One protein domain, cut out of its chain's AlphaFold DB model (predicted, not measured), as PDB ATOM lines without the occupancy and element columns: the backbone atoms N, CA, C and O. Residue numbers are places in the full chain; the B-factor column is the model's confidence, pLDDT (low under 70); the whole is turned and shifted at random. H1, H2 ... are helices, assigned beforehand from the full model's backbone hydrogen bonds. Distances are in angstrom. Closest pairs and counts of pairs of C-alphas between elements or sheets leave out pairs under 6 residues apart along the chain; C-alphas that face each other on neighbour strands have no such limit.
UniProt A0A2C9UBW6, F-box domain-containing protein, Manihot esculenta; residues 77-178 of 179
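What this domain is: This is residues 77 to 178 of the 179 residues of the protein "F-box domain-containing protein" of Manihot esculenta (UniProt A0A2C9UBW6). Helices stack in three layers: a hairpin of H1 and H2, then H3 and H4 crossing it, then H5 loosely over H3 and H4. Residues 77 to 83 of H1 stick out. The 102 printed residues hold five named helices, H1 to H5 in order, and no named strand: all helix, compact, radius of gyration of the C-alphas 13.6 A, spans 40 by 31 by 24 A.

How they stand to each other: H1, residues 77 to 101, touches H2, residues 109 to 122, with residues 90 to 101 alone, a hairpin at a shallow tilt of 12 degrees; the closest C-alphas, Val 94 and Ala 115, are 6.2 A apart. H3, residues 126 to 132, touches residues 87 to 92 of H1 alone, closest at C-alphas 132 and 91, 6.3 A. H4, residues 140 to 153, touches H2 at a steep tilt of 57 degrees, closest at C-alphas 149 and 116, 5.9 A. H5, residues 160 to 176, is close to H4 but not clearly touching, closest at C-alphas 169 and 143, 7.6 A. Every O i to N i+4 pair in H1 to H5 is within hydrogen-bond range.

Where its parts are: H1 runs 36.2 A from C-alpha 77 at (-30.147, -15.467, -47.626). H5 runs 24.0 A to C-alpha 176 at (-33.910, -22.533, -12.887).

The domain as a whole: The printed part has no cut and no long link. In this model, pLDDT is under 70 in residues 103 to 105 and 156 to 178.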
ATOM      1  N   ARG A  77     -29.432 -15.960 -48.801       92.31
ATOM      2  CA  ARG A  77     -30.147 -15.467 -47.626       92.31
ATOM      3  C   ARG A  77     -31.541 -16.080 -47.518       92.31
ATOM      4  O   ARG A  77     -31.933 -16.536 -46.446       92.31
ATOM      5  N   GLU A  78     -32.288 -16.121 -48.614       92.12
ATOM      6  CA  GLU A  78     -33.622 -16.714 -48.676       92.12
ATOM      7  C   GLU A  78     -33.565 -18.225 -48.437       92.12
ATOM      8  O   GLU A  78     -34.385 -18.752 -47.680       92.12
ATOM      9  N   ILE A  79     -32.568 -18.909 -49.012       91.62
ATOM     10  CA  ILE A  79     -32.309 -20.337 -48.766       91.62
ATOM     11  C   ILE A  79     -32.058 -20.576 -47.273       91.62
ATOM     12  O   ILE A  79     -32.750 -21.394 -46.662       91.62
ATOM     13  N   TYR A  80     -31.144 -19.813 -46.664       93.38
ATOM     14  CA  TYR A  80     -30.841 -19.904 -45.238       93.38
ATOM     15  C   TYR A  80     -32.098 -19.729 -44.383       93.38
ATOM     16  O   TYR A  80     -32.364 -20.525 -43.482       93.38
ATOM     17  N   ILE A  81     -32.895 -18.690 -44.660       93.50
ATOM     18  CA  ILE A  81     -34.120 -18.391 -43.909       93.50
ATOM     19  C   ILE A  81     -35.132 -19.527 -44.054       93.50
ATOM     20  O   ILE A  81     -35.712 -19.952 -43.053       93.50
ATOM     21  N   LYS A  82     -35.354 -20.028 -45.275       94.06
ATOM     22  CA  LYS A  82     -36.288 -21.129 -45.539       94.06
ATOM     23  C   LYS A  82     -35.895 -22.373 -44.750       94.06
ATOM     24  O   LYS A  82     -36.723 -22.932 -44.037       94.06
ATOM     25  N   MET A  83     -34.627 -22.757 -44.824       91.69
ATOM     26  CA  MET A  83     -34.109 -23.915 -44.108       91.69
ATOM     27  C   MET A  83     -34.161 -23.745 -42.592       91.69
ATOM     28  O   MET A  83     -34.562 -24.654 -41.872       91.69
ATOM     29  N   HIS A  84     -33.798 -22.563 -42.094       94.62
ATOM     30  CA  HIS A  84     -33.881 -22.266 -40.672       94.62
ATOM     31  C   HIS A  84     -35.317 -22.408 -40.153       94.62
ATOM     32  O   HIS A  84     -35.516 -22.971 -39.079       94.62
ATOM     33  N   ARG A  85     -36.310 -21.938 -40.920       95.25
ATOM     34  CA  ARG A  85     -37.734 -22.099 -40.591       95.25
ATOM     35  C   ARG A  85     -38.172 -23.559 -40.615       95.25
ATOM     36  O   ARG A  85     -38.937 -23.954 -39.748       95.25
ATOM     37  N   GLU A  86     -37.684 -24.349 -41.566       94.25
ATOM     38  CA  GLU A  86     -37.976 -25.783 -41.620       94.25
ATOM     39  C   GLU A  86     -37.459 -26.505 -40.366       94.25
ATOM     40  O   GLU A  86     -38.219 -27.214 -39.709       94.25
ATOM     41  N   MET A  87     -36.199 -26.271 -39.981       93.88
ATOM     42  CA  MET A  87     -35.625 -26.865 -38.766       93.88
ATOM     43  C   MET A  87     -36.324 -26.367 -37.498       93.88
ATOM     44  O   MET A  87     -36.545 -27.146 -36.574       93.88
ATOM     45  N   ALA A  88     -36.713 -25.088 -37.467       94.38
ATOM     46  CA  ALA A  88     -37.510 -24.540 -36.376       94.38
ATOM     47  C   ALA A  88     -38.870 -25.246 -36.272       94.38
ATOM     48  O   ALA A  88     -39.256 -25.624 -35.176       94.38
ATOM     49  N   GLY A  89     -39.559 -25.468 -37.397       95.56
ATOM     50  CA  GLY A  89     -40.839 -26.177 -37.435       95.56
ATOM     51  C   GLY A  89     -40.732 -27.607 -36.908       95.56
ATOM     52  O   GLY A  89     -41.510 -27.991 -36.044       95.56
ATOM     53  N   LYS A  90     -39.711 -28.355 -37.351       94.88
ATOM     54  CA  LYS A  90     -39.411 -29.703 -36.834       94.88
ATOM     55  C   LYS A  90     -39.200 -29.693 -35.318       94.88
ATOM     56  O   LYS A  90     -39.811 -30.474 -34.598       94.88
ATOM     57  N   ALA A  91     -38.368 -28.773 -34.826       93.81
ATOM     58  CA  ALA A  91     -38.121 -28.645 -33.395       93.81
ATOM     59  C   ALA A  91     -39.399 -28.284 -32.618       93.81
ATOM     60  O   ALA A  91     -39.634 -28.858 -31.560       93.81
ATOM     61  N   THR A  92     -40.238 -27.387 -33.148       94.62
ATOM     62  CA  THR A  92     -41.522 -27.019 -32.535       94.62
ATOM     63  C   THR A  92     -42.443 -28.225 -32.375       94.62
ATOM     64  O   THR A  92     -43.027 -28.376 -31.311       94.62
ATOM     65  N   THR A  93     -42.517 -29.128 -33.357       95.25
ATOM     66  CA  THR A  93     -43.327 -30.354 -33.240       95.25
ATOM     67  C   THR A  93     -42.911 -31.213 -32.042       95.25
ATOM     68  O   THR A  93     -43.769 -31.716 -31.322       95.25
ATOM     69  N   VAL A  94     -41.607 -31.350 -31.783       94.00
ATOM     70  CA  VAL A  94     -41.105 -32.104 -30.616       94.00
ATOM     71  C   VAL A  94     -41.374 -31.355 -29.313       94.00
ATOM     72  O   VAL A  94     -41.718 -31.976 -28.311       94.00
ATOM     73  N   VAL A  95     -41.234 -30.025 -29.319       92.69
ATOM     74  CA  VAL A  95     -41.568 -29.174 -28.165       92.69
ATOM     75  C   VAL A  95     -43.028 -29.367 -27.769       92.69
ATOM     76  O   VAL A  95     -43.295 -29.727 -26.627       92.69
ATOM     77  N   GLU A  96     -43.948 -29.209 -28.719       92.81
ATOM     78  CA  GLU A  96     -45.386 -29.373 -28.495       92.81
ATOM     79  C   GLU A  96     -45.730 -30.797 -28.045       92.81
ATOM     80  O   GLU A  96     -46.521 -30.976 -27.123       92.81
ATOM     81  N   PHE A  97     -45.113 -31.818 -28.648       93.25
ATOM     82  CA  PHE A  97     -45.302 -33.210 -28.237       93.25
ATOM     83  C   PHE A  97     -44.908 -33.437 -26.772       93.25
ATOM     84  O   PHE A  97     -45.717 -33.921 -25.984       93.25
ATOM     85  N   VAL A  98     -43.689 -33.045 -26.383       91.12
ATOM     86  CA  VAL A  98     -43.203 -33.240 -25.008       91.12
ATOM     87  C   VAL A  98     -44.029 -32.433 -24.012       91.12
ATOM     88  O   VAL A  98     -44.323 -32.940 -22.935       91.12
ATOM     89  N   GLU A  99     -44.421 -31.205 -24.354       89.44
ATOM     90  CA  GLU A  99     -45.270 -30.382 -23.489       89.44
ATOM     91  C   GLU A  99     -46.647 -31.021 -23.271       89.44
ATOM     92  O   GLU A  99     -47.108 -31.081 -22.131       89.44
ATOM     93  N   ASN A 100     -47.255 -31.582 -24.322       89.50
ATOM     94  CA  ASN A 100     -48.551 -32.257 -24.243       89.50
ATOM     95  C   ASN A 100     -48.501 -33.588 -23.475       89.50
ATOM     96  O   ASN A 100     -49.473 -33.936 -22.806       89.50
ATOM     97  N   CYS A 101     -47.389 -34.325 -23.551       86.12
ATOM     98  CA  CYS A 101     -47.201 -35.573 -22.804       86.12
ATOM     99  C   CYS A 101     -46.696 -35.344 -21.369       86.12
ATOM    100  O   CYS A 101     -46.806 -36.229 -20.520       86.12
ATOM    101  N   SER A 102     -46.148 -34.163 -21.062       81.69
ATOM    102  CA  SER A 102     -45.649 -33.852 -19.723       81.69
ATOM    103  C   SER A 102     -46.783 -33.453 -18.779       81.69
ATOM    104  O   SER A 102     -47.121 -32.279 -18.630       81.69
ATOM    105  N   SER A 103     -47.378 -34.433 -18.101       68.06
ATOM    106  CA  SER A 103     -48.279 -34.149 -16.983       68.06
ATOM    107  C   SER A 103     -47.461 -33.909 -15.709       68.06
ATOM    108  O   SER A 103     -46.612 -34.715 -15.334       68.06
ATOM    109  N   SER A 104     -47.692 -32.780 -15.034       62.56
ATOM    110  CA  SER A 104     -47.059 -32.459 -13.740       62.56
ATOM    111  C   SER A 104     -45.520 -32.583 -13.731       62.56
ATOM    112  O   SER A 104     -44.954 -33.185 -12.824       62.56
ATOM    113  N   GLU A 105     -44.846 -32.031 -14.747       69.69
ATOM    114  CA  GLU A 105     -43.371 -31.991 -14.884       69.69
ATOM    115  C   GLU A 105     -42.665 -33.346 -15.090       69.69
ATOM    116  O   GLU A 105     -41.434 -33.399 -15.143       69.69
ATOM    117  N   LEU A 106     -43.412 -34.436 -15.267       78.00
ATOM    118  CA  LEU A 106     -42.866 -35.764 -15.534       78.00
ATOM    119  C   LEU A 106     -43.211 -36.204 -16.955       78.00
ATOM    120  O   LEU A 106     -44.305 -35.946 -17.450       78.00
ATOM    121  N   LEU A 107     -42.262 -36.876 -17.604       85.19
ATOM    122  CA  LEU A 107     -42.459 -37.491 -18.911       85.19
ATOM    123  C   LEU A 107     -42.359 -39.002 -18.756       85.19
ATOM    124  O   LEU A 107     -41.392 -39.502 -18.172       85.19
ATOM    125  N   GLU A 108     -43.346 -39.723 -19.277       88.25
ATOM    126  CA  GLU A 108     -43.291 -41.177 -19.294       88.25
ATOM    127  C   GLU A 108     -42.114 -41.662 -20.145       88.25
ATOM    128  O   GLU A 108     -41.699 -41.030 -21.119       88.25
ATOM    129  N   VAL A 109     -41.563 -42.822 -19.784       88.06
ATOM    130  CA  VAL A 109     -40.392 -43.387 -20.469       88.06
ATOM    131  C   VAL A 109     -40.686 -43.629 -21.955       88.06
ATOM    132  O   VAL A 109     -39.822 -43.376 -22.793       88.06
ATOM    133  N   GLY A 110     -41.905 -44.065 -22.293       89.12
ATOM    134  CA  GLY A 110     -42.341 -44.259 -23.679       89.12
ATOM    135  C   GLY A 110     -42.312 -42.964 -24.493       89.12
ATOM    136  O   GLY A 110     -41.675 -42.917 -25.545       89.12
ATOM    137  N   ASP A 111     -42.915 -41.896 -23.966       91.75
ATOM    138  CA  ASP A 111     -42.931 -40.578 -24.611       91.75
ATOM    139  C   ASP A 111     -41.529 -39.973 -24.719       91.75
ATOM    140  O   ASP A 111     -41.177 -39.364 -25.729       91.75
ATOM    141  N   TYR A 112     -40.680 -40.193 -23.715       91.69
ATOM    142  CA  TYR A 112     -39.286 -39.761 -23.749       91.69
ATOM    143  C   TYR A 112     -38.509 -40.417 -24.899       91.69
ATOM    144  O   TYR A 112     -37.836 -39.725 -25.668       91.69
ATOM    145  N   TYR A 113     -38.612 -41.742 -25.048       90.88
ATOM    146  CA  TYR A 113     -37.981 -42.449 -26.166       90.88
ATOM    147  C   TYR A 113     -38.563 -42.019 -27.510       90.88
ATOM    148  O   TYR A 113     -37.803 -41.847 -28.465       90.88
ATOM    149  N   LYS A 114     -39.878 -41.784 -27.575       93.94
ATOM    150  CA  LYS A 114     -40.534 -41.310 -28.791       93.94
ATOM    151  C   LYS A 114     -40.008 -39.942 -29.228       93.94
ATOM    152  O   LYS A 114     -39.636 -39.774 -30.385       93.94
ATOM    153  N   ALA A 115     -39.864 -39.003 -28.295       93.94
ATOM    154  CA  ALA A 115     -39.298 -37.687 -28.582       93.94
ATOM    155  C   ALA A 115     -37.863 -37.776 -29.134       93.94
ATOM    156  O   ALA A 115     -37.496 -37.026 -30.040       93.94
ATOM    157  N   ILE A 116     -37.045 -38.704 -28.623       91.50
ATOM    158  CA  ILE A 116     -35.696 -38.946 -29.157       91.50
ATOM    159  C   ILE A 116     -35.770 -39.523 -30.571       91.50
ATOM    160  O   ILE A 116     -35.085 -39.018 -31.457       91.50
ATOM    161  N   GLU A 117     -36.593 -40.547 -30.801       92.50
ATOM    162  CA  GLU A 117     -36.783 -41.154 -32.126       92.50
ATOM    163  C   GLU A 117     -37.218 -40.113 -33.170       92.50
ATOM    164  O   GLU A 117     -36.675 -40.070 -34.281       92.50
ATOM    165  N   ASP A 118     -38.140 -39.227 -32.796       94.00
ATOM    166  CA  ASP A 118     -38.622 -38.148 -33.651       94.00
ATOM    167  C   ASP A 118     -37.497 -37.158 -33.982       94.00
ATOM    168  O   ASP A 118     -37.306 -36.812 -35.150       94.00
ATOM    169  N   LEU A 119     -36.664 -36.778 -33.004       92.69
ATOM    170  CA  LEU A 119     -35.476 -35.951 -33.255       92.69
ATOM    171  C   LEU A 119     -34.476 -36.628 -34.203       92.69
ATOM    172  O   LEU A 119     -33.933 -35.967 -35.094       92.69
ATOM    173  N   CYS A 120     -34.236 -37.937 -34.051       89.50
ATOM    174  CA  CYS A 120     -33.335 -38.677 -34.942       89.50
ATOM    175  C   CYS A 120     -33.908 -38.764 -36.366       89.50
ATOM    176  O   CYS A 120     -33.162 -38.588 -37.330       89.50
ATOM    177  N   SER A 121     -35.229 -38.891 -36.506       91.00
ATOM    178  CA  SER A 121     -35.925 -38.875 -37.800       91.00
ATOM    179  C   SER A 121     -35.918 -37.495 -38.472       91.00
ATOM    180  O   SER A 121     -35.819 -37.389 -39.694       91.00
ATOM    181  N   MET A 122     -35.981 -36.420 -37.682       90.06
ATOM    182  CA  MET A 122     -36.004 -35.033 -38.165       90.06
ATOM    183  C   MET A 122     -34.635 -34.497 -38.609       90.06
ATOM    184  O   MET A 122     -34.584 -33.450 -39.262       90.06
ATOM    185  N   GLN A 123     -33.549 -35.214 -38.294       85.81
ATOM    186  CA  GLN A 123     -32.167 -34.890 -38.676       85.81
ATOM    187  C   GLN A 123     -31.717 -33.484 -38.240       85.81
ATOM    188  O   GLN A 123     -31.027 -32.776 -38.977       85.81
ATOM    189  N   LEU A 124     -32.111 -33.055 -37.036       89.25
ATOM    190  CA  LEU A 124     -31.671 -31.771 -36.490       89.25
ATOM    191  C   LEU A 124     -30.173 -31.796 -36.183       89.25
ATOM    192  O   LEU A 124     -29.679 -32.681 -35.494       89.25
ATOM    193  N   SER A 125     -29.431 -30.785 -36.628       89.38
ATOM    194  CA  SER A 125     -28.021 -30.669 -36.253       89.38
ATOM    195  C   SER A 125     -27.869 -30.262 -34.784       89.38
ATOM    196  O   SER A 125     -28.781 -29.712 -34.160       89.38
ATOM    197  N   PHE A 126     -26.661 -30.419 -34.235       87.75
ATOM    198  CA  PHE A 126     -26.343 -29.916 -32.895       87.75
ATOM    199  C   PHE A 126     -26.654 -28.416 -32.748       87.75
ATOM    200  O   PHE A 126     -27.159 -27.977 -31.716       87.75
ATOM    201  N   ARG A 127     -26.394 -27.624 -33.800       88.56
ATOM    202  CA  ARG A 127     -26.664 -26.181 -33.798       88.56
ATOM    203  C   ARG A 127     -28.164 -25.893 -33.722       88.56
ATOM    204  O   ARG A 127     -28.561 -24.949 -33.043       88.56
ATOM    205  N   ASP A 128     -28.991 -26.715 -34.363       91.44
ATOM    206  CA  ASP A 128     -30.450 -26.597 -34.296       91.44
ATOM    207  C   ASP A 128     -30.962 -26.909 -32.886       91.44
ATOM    208  O   ASP A 128     -31.730 -26.129 -32.328       91.44
ATOM    209  N   VAL A 129     -30.457 -27.972 -32.253       90.94
ATOM    210  CA  VAL A 129     -30.797 -28.324 -30.861       90.94
ATOM    211  C   VAL A 129     -30.446 -27.188 -29.897       90.94
ATOM    212  O   VAL A 129     -31.272 -26.790 -29.074       90.94
ATOM    213  N   GLN A 130     -29.250 -26.603 -30.030       88.31
ATOM    214  CA  GLN A 130     -28.844 -25.455 -29.215       88.31
ATOM    215  C   GLN A 130     -29.755 -24.240 -29.411       88.31
ATOM    216  O   GLN A 130     -30.063 -23.545 -28.445       88.31
ATOM    217  N   MET A 131     -30.162 -23.963 -30.652       88.62
ATOM    218  CA  MET A 131     -30.992 -22.804 -30.974       88.62
ATOM    219  C   MET A 131     -32.451 -22.987 -30.562       88.62
ATOM    220  O   MET A 131     -33.089 -22.005 -30.181       88.62
ATOM    221  N   PHE A 132     -32.991 -24.201 -30.673       91.25
ATOM    222  CA  PHE A 132     -34.427 -24.439 -30.564       91.25
ATOM    223  C   PHE A 132     -34.845 -25.144 -29.280       91.25
ATOM    224  O   PHE A 132     -35.863 -24.743 -28.729       91.25
ATOM    225  N   LEU A 133     -34.067 -26.110 -28.779       89.62
ATOM    226  CA  LEU A 133     -34.421 -26.885 -27.582       89.62
ATOM    227  C   LEU A 133     -33.792 -26.311 -26.309       89.62
ATOM    228  O   LEU A 133     -34.455 -26.246 -25.281       89.62
ATOM    229  N   PHE A 134     -32.550 -25.816 -26.369       87.69
ATOM    230  CA  PHE A 134     -31.850 -25.267 -25.196       87.69
ATOM    231  C   PHE A 134     -32.212 -23.808 -24.895       87.69
ATOM    232  O   PHE A 134     -31.348 -22.927 -24.828       87.69
ATOM    233  N   LYS A 135     -33.506 -23.540 -24.699       82.19
ATOM    234  CA  LYS A 135     -34.017 -22.212 -24.344       82.19
ATOM    235  C   LYS A 135     -34.435 -22.152 -22.872       82.19
ATOM    236  O   LYS A 135     -35.123 -23.055 -22.410       82.19
ATOM    237  N   PRO A 136     -34.146 -21.047 -22.156       71.88
ATOM    238  CA  PRO A 136     -34.536 -20.894 -20.749       71.88
ATOM    239  C   PRO A 136     -36.048 -20.944 -20.497       71.88
ATOM    240  O   PRO A 136     -36.469 -21.162 -19.373       71.88
ATOM    241  N   LYS A 137     -36.858 -20.665 -21.527       75.62
ATOM    242  CA  LYS A 137     -38.324 -20.627 -21.436       75.62
ATOM    243  C   LYS A 137     -38.991 -21.975 -21.728       75.62
ATOM    244  O   LYS A 137     -40.206 -22.046 -21.633       75.62
ATOM    245  N   LEU A 138     -38.226 -22.982 -22.150       78.88
ATOM    246  CA  LEU A 138     -38.759 -24.303 -22.480       78.88
ATOM    247  C   LEU A 138     -38.646 -25.251 -21.289       78.88
ATOM    248  O   LEU A 138     -37.801 -25.064 -20.410       78.88
ATOM    249  N   ASN A 139     -39.491 -26.283 -21.299       80.25
ATOM    250  CA  ASN A 139     -39.517 -27.329 -20.284       80.25
ATOM    251  C   ASN A 139     -38.115 -27.953 -20.090       80.25
ATOM    252  O   ASN A 139     -37.415 -28.274 -21.052       80.25
ATOM    253  N   VAL A 140     -37.695 -28.157 -18.837       84.38
ATOM    254  CA  VAL A 140     -36.411 -28.797 -18.499       84.38
ATOM    255  C   VAL A 140     -36.302 -30.206 -19.101       84.38
ATOM    256  O   VAL A 140     -35.208 -30.636 -19.470       84.38
ATOM    257  N   LEU A 141     -37.424 -30.899 -19.293       87.31
ATOM    258  CA  LEU A 141     -37.469 -32.194 -19.970       87.31
ATOM    259  C   LEU A 141     -36.993 -32.106 -21.427       87.31
ATOM    260  O   LEU A 141     -36.251 -32.979 -21.874       87.31
ATOM    261  N   LEU A 142     -37.301 -31.021 -22.145       89.38
ATOM    262  CA  LEU A 142     -36.801 -30.797 -23.509       89.38
ATOM    263  C   LEU A 142     -35.285 -30.612 -23.542       89.38
ATOM    264  O   LEU A 142     -34.616 -31.093 -24.457       89.38
ATOM    265  N   ASN A 143     -34.723 -29.974 -22.513       88.75
ATOM    266  CA  ASN A 143     -33.276 -29.870 -22.350       88.75
ATOM    267  C   ASN A 143     -32.636 -31.256 -22.166       88.75
ATOM    268  O   ASN A 143     -31.565 -31.516 -22.716       88.75
ATOM    269  N   LEU A 144     -33.294 -32.160 -21.433       88.75
ATOM    270  CA  LEU A 144     -32.814 -33.525 -21.222       88.75
ATOM    271  C   LEU A 144     -32.934 -34.387 -22.487       88.75
ATOM    272  O   LEU A 144     -31.976 -35.071 -22.848       88.75
ATOM    273  N   VAL A 145     -34.079 -34.334 -23.174       91.56
ATOM    274  CA  VAL A 145     -34.307 -35.015 -24.461       91.56
ATOM    275  C   VAL A 145     -33.281 -34.541 -25.496       91.56
ATOM    276  O   VAL A 145     -32.579 -35.352 -26.099       91.56
ATOM    277  N   GLY A 146     -33.117 -33.222 -25.644       91.81
ATOM    278  CA  GLY A 146     -32.143 -32.632 -26.562       91.81
ATOM    279  C   GLY A 146     -30.702 -33.019 -26.224       91.81
ATOM    280  O   GLY A 146     -29.909 -33.288 -27.128       91.81
ATOM    281  N   LEU A 147     -30.350 -33.105 -24.936       89.25
ATOM    282  CA  LEU A 147     -29.025 -33.559 -24.512       89.25
ATOM    283  C   LEU A 147     -28.780 -35.028 -24.879       89.25
ATOM    284  O   LEU A 147     -27.720 -35.347 -25.417       89.25
ATOM    285  N   HIS A 148     -29.749 -35.904 -24.610       89.69
ATOM    286  CA  HIS A 148     -29.659 -37.325 -24.945       89.69
ATOM    287  C   HIS A 148     -29.473 -37.503 -26.453       89.69
ATOM    288  O   HIS A 148     -28.524 -38.154 -26.891       89.69
ATOM    289  N   TYR A 149     -30.303 -36.831 -27.246       91.75
ATOM    290  CA  TYR A 149     -30.191 -36.820 -28.699       91.75
ATOM    291  C   TYR A 149     -28.785 -36.420 -29.186       91.75
ATOM    292  O   TYR A 149     -28.191 -37.106 -30.022       91.75
ATOM    293  N   CYS A 150     -28.207 -35.355 -28.616       90.44
ATOM    294  CA  CYS A 150     -26.865 -34.892 -28.982       90.44
ATOM    295  C   CYS A 150     -25.766 -35.922 -28.694       90.44
ATOM    296  O   CYS A 150     -24.829 -36.055 -29.482       90.44
ATOM    297  N   ILE A 151     -25.849 -36.614 -27.555       85.38
ATOM    298  CA  ILE A 151     -24.825 -37.575 -27.126       85.38
ATOM    299  C   ILE A 151     -24.927 -38.865 -27.942       85.38
ATOM    300  O   ILE A 151     -23.910 -39.360 -28.423       85.38
ATOM    301  N   PHE A 152     -26.138 -39.399 -28.107       84.31
ATOM    302  CA  PHE A 152     -26.327 -40.764 -28.597       84.31
ATOM    303  C   PHE A 152     -26.700 -40.851 -30.083       84.31
ATOM    304  O   PHE A 152     -26.193 -41.735 -30.766       84.31
ATOM    305  N   CYS A 153     -27.523 -39.936 -30.614       85.81
ATOM    306  CA  CYS A 153     -27.908 -39.966 -32.034       85.81
ATOM    307  C   CYS A 153     -26.937 -39.179 -32.917       85.81
ATOM    308  O   CYS A 153     -26.512 -39.673 -33.956       85.81
ATOM    309  N   LEU A 154     -26.554 -37.965 -32.509       84.06
ATOM    310  CA  LEU A 154     -25.631 -37.145 -33.304       84.06
ATOM    311  C   LEU A 154     -24.165 -37.560 -33.162       84.06
ATOM    312  O   LEU A 154     -23.329 -37.067 -33.916       84.06
ATOM    313  N   GLN A 155     -23.855 -38.422 -32.185       77.31
ATOM    314  CA  GLN A 155     -22.495 -38.856 -31.855       77.31
ATOM    315  C   GLN A 155     -21.522 -37.672 -31.781       77.31
ATOM    316  O   GLN A 155     -20.373 -37.777 -32.216       77.31
ATOM    317  N   VAL A 156     -21.991 -36.515 -31.283       63.03
ATOM    318  CA  VAL A 156     -21.162 -35.308 -31.220       63.03
ATOM    319  C   VAL A 156     -19.918 -35.689 -30.426       63.03
ATOM    320  O   VAL A 156     -20.058 -36.056 -29.253       63.03
ATOM    321  N   PRO A 157     -18.714 -35.644 -31.032       53.47
ATOM    322  CA  PRO A 157     -17.522 -36.130 -30.364       53.47
ATOM    323  C   PRO A 157     -17.384 -35.389 -29.038       53.47
ATOM    324  O   PRO A 157     -17.710 -34.200 -28.955       53.47
ATOM    325  N   HIS A 158     -16.912 -36.092 -28.004       47.50
ATOM    326  CA  HIS A 158     -16.723 -35.627 -26.621       47.50
ATOM    327  C   HIS A 158     -15.707 -34.460 -26.471       47.50
ATOM    328  O   HIS A 158     -14.959 -34.371 -25.500       47.50
ATOM    329  N   GLY A 159     -15.638 -33.562 -27.449       50.16
ATOM    330  CA  GLY A 159     -14.783 -32.396 -27.519       50.16
ATOM    331  C   GLY A 159     -15.377 -31.142 -26.853       50.16
ATOM    332  O   GLY A 159     -16.434 -31.170 -26.214       50.16
ATOM    333  N   PRO A 160     -14.698 -29.990 -27.005       52.19
ATOM    334  CA  PRO A 160     -15.004 -28.740 -26.296       52.19
ATOM    335  C   PRO A 160     -16.426 -28.197 -26.520       52.19
ATOM    336  O   PRO A 160     -16.928 -27.417 -25.709       52.19
ATOM    337  N   SER A 161     -17.082 -28.581 -27.615       52.12
ATOM    338  CA  SER A 161     -18.444 -28.157 -27.969       52.12
ATOM    339  C   SER A 161     -19.508 -28.812 -27.083       52.12
ATOM    340  O   SER A 161     -20.415 -28.116 -26.623       52.12
ATOM    341  N   LEU A 162     -19.343 -30.098 -26.743       55.53
ATOM    342  CA  LEU A 162     -20.204 -30.800 -25.785       55.53
ATOM    343  C   LEU A 162     -19.995 -30.248 -24.371       55.53
ATOM    344  O   LEU A 162     -20.962 -29.992 -23.665       55.53
ATOM    345  N   LYS A 163     -18.741 -29.954 -23.986       55.41
ATOM    346  CA  LYS A 163     -18.434 -29.298 -22.701       55.41
ATOM    347  C   LYS A 163     -19.093 -27.925 -22.596       55.41
ATOM    348  O   LYS A 163     -19.680 -27.624 -21.569       55.41
ATOM    349  N   ARG A 164     -19.066 -27.106 -23.653       56.12
ATOM    350  CA  ARG A 164     -19.767 -25.808 -23.675       56.12
ATOM    351  C   ARG A 164     -21.289 -25.962 -23.631       56.12
ATOM    352  O   ARG A 164     -21.933 -25.182 -22.939       56.12
ATOM    353  N   GLY A 165     -21.848 -26.961 -24.317       57.28
ATOM    354  CA  GLY A 165     -23.270 -27.311 -24.238       57.28
ATOM    355  C   GLY A 165     -23.685 -27.732 -22.827       57.28
ATOM    356  O   GLY A 165     -24.594 -27.135 -22.262       57.28
ATOM    357  N   LEU A 166     -22.953 -28.668 -22.220       59.28
ATOM    358  CA  LEU A 166     -23.153 -29.135 -20.845       59.28
ATOM    359  C   LEU A 166     -22.940 -28.021 -19.814       59.28
ATOM    360  O   LEU A 166     -23.736 -27.900 -18.896       59.28
ATOM    361  N   ILE A 167     -21.927 -27.160 -19.966       60.72
ATOM    362  CA  ILE A 167     -21.709 -26.003 -19.079       60.72
ATOM    363  C   ILE A 167     -22.864 -25.004 -19.205       60.72
ATOM    364  O   ILE A 167     -23.341 -24.509 -18.187       60.72
ATOM    365  N   LYS A 168     -23.348 -24.722 -20.426       55.38
ATOM    366  CA  LYS A 168     -24.540 -23.885 -20.632       55.38
ATOM    367  C   LYS A 168     -25.772 -24.530 -19.994       55.38
ATOM    368  O   LYS A 168     -26.499 -23.827 -19.304       55.38
ATOM    369  N   LEU A 169     -25.965 -25.840 -20.147       55.84
ATOM    370  CA  LEU A 169     -27.073 -26.586 -19.543       55.84
ATOM    371  C   LEU A 169     -27.003 -26.562 -18.009       55.84
ATOM    372  O   LEU A 169     -27.974 -26.204 -17.361       55.84
ATOM    373  N   ILE A 170     -25.836 -26.843 -17.423       60.44
ATOM    374  CA  ILE A 170     -25.586 -26.780 -15.975       60.44
ATOM    375  C   ILE A 170     -25.806 -25.356 -15.455       60.44
ATOM    376  O   ILE A 170     -26.377 -25.171 -14.384       60.44
ATOM    377  N   HIS A 171     -25.388 -24.333 -16.206       59.53
ATOM    378  CA  HIS A 171     -25.634 -22.940 -15.844       59.53
ATOM    379  C   HIS A 171     -27.128 -22.577 -15.920       59.53
ATOM    380  O   HIS A 171     -27.612 -21.842 -15.063       59.53
ATOM    381  N   GLN A 172     -27.867 -23.099 -16.905       53.50
ATOM    382  CA  GLN A 172     -29.317 -22.903 -17.027       53.50
ATOM    383  C   GLN A 172     -30.089 -23.648 -15.929       53.50
ATOM    384  O   GLN A 172     -30.925 -23.038 -15.270       53.50
ATOM    385  N   LEU A 173     -29.743 -24.905 -15.634       51.72
ATOM    386  CA  LEU A 173     -30.307 -25.672 -14.516       51.72
ATOM    387  C   LEU A 173     -30.033 -24.982 -13.171       51.72
ATOM    388  O   LEU A 173     -30.935 -24.852 -12.346       51.72
ATOM    389  N   LYS A 174     -28.826 -24.431 -12.972       55.81
ATOM    390  CA  LYS A 174     -28.507 -23.606 -11.791       55.81
ATOM    391  C   LYS A 174     -29.314 -22.309 -11.711       55.81
ATOM    392  O   LYS A 174     -29.544 -21.826 -10.607       55.81
ATOM    393  N   LYS A 175     -29.719 -21.721 -12.841       55.78
ATOM    394  CA  LYS A 175     -30.607 -20.547 -12.854       55.78
ATOM    395  C   LYS A 175     -32.066 -20.918 -12.590       55.78
ATOM    396  O   LYS A 175     -32.744 -20.138 -11.935       55.78
ATOM    397  N   SER A 176     -32.521 -22.081 -13.057       46.16
ATOM    398  CA  SER A 176     -33.910 -22.533 -12.887       46.16
ATOM    399  C   SER A 176     -34.222 -23.025 -11.467       46.16
ATOM    400  O   SER A 176     -35.378 -23.007 -11.074       46.16
ATOM    401  N   HIS A 177     -33.207 -23.410 -10.681       44.50
ATOM    402  CA  HIS A 177     -33.351 -23.832  -9.276       44.50
ATOM    403  C   HIS A 177     -33.105 -22.724  -8.234       44.50
ATOM    404  O   HIS A 177     -32.895 -23.024  -7.059       44.50
ATOM    405  N   LYS A 178     -33.127 -21.443  -8.620       36.66
ATOM    406  CA  LYS A 178     -33.212 -20.364  -7.624       36.66
ATOM    407  C   LYS A 178     -34.662 -20.210  -7.156       36.66
ATOM    408  O   LYS A 178     -35.429 -19.484  -7.782       36.66
TER     409      LYS A 178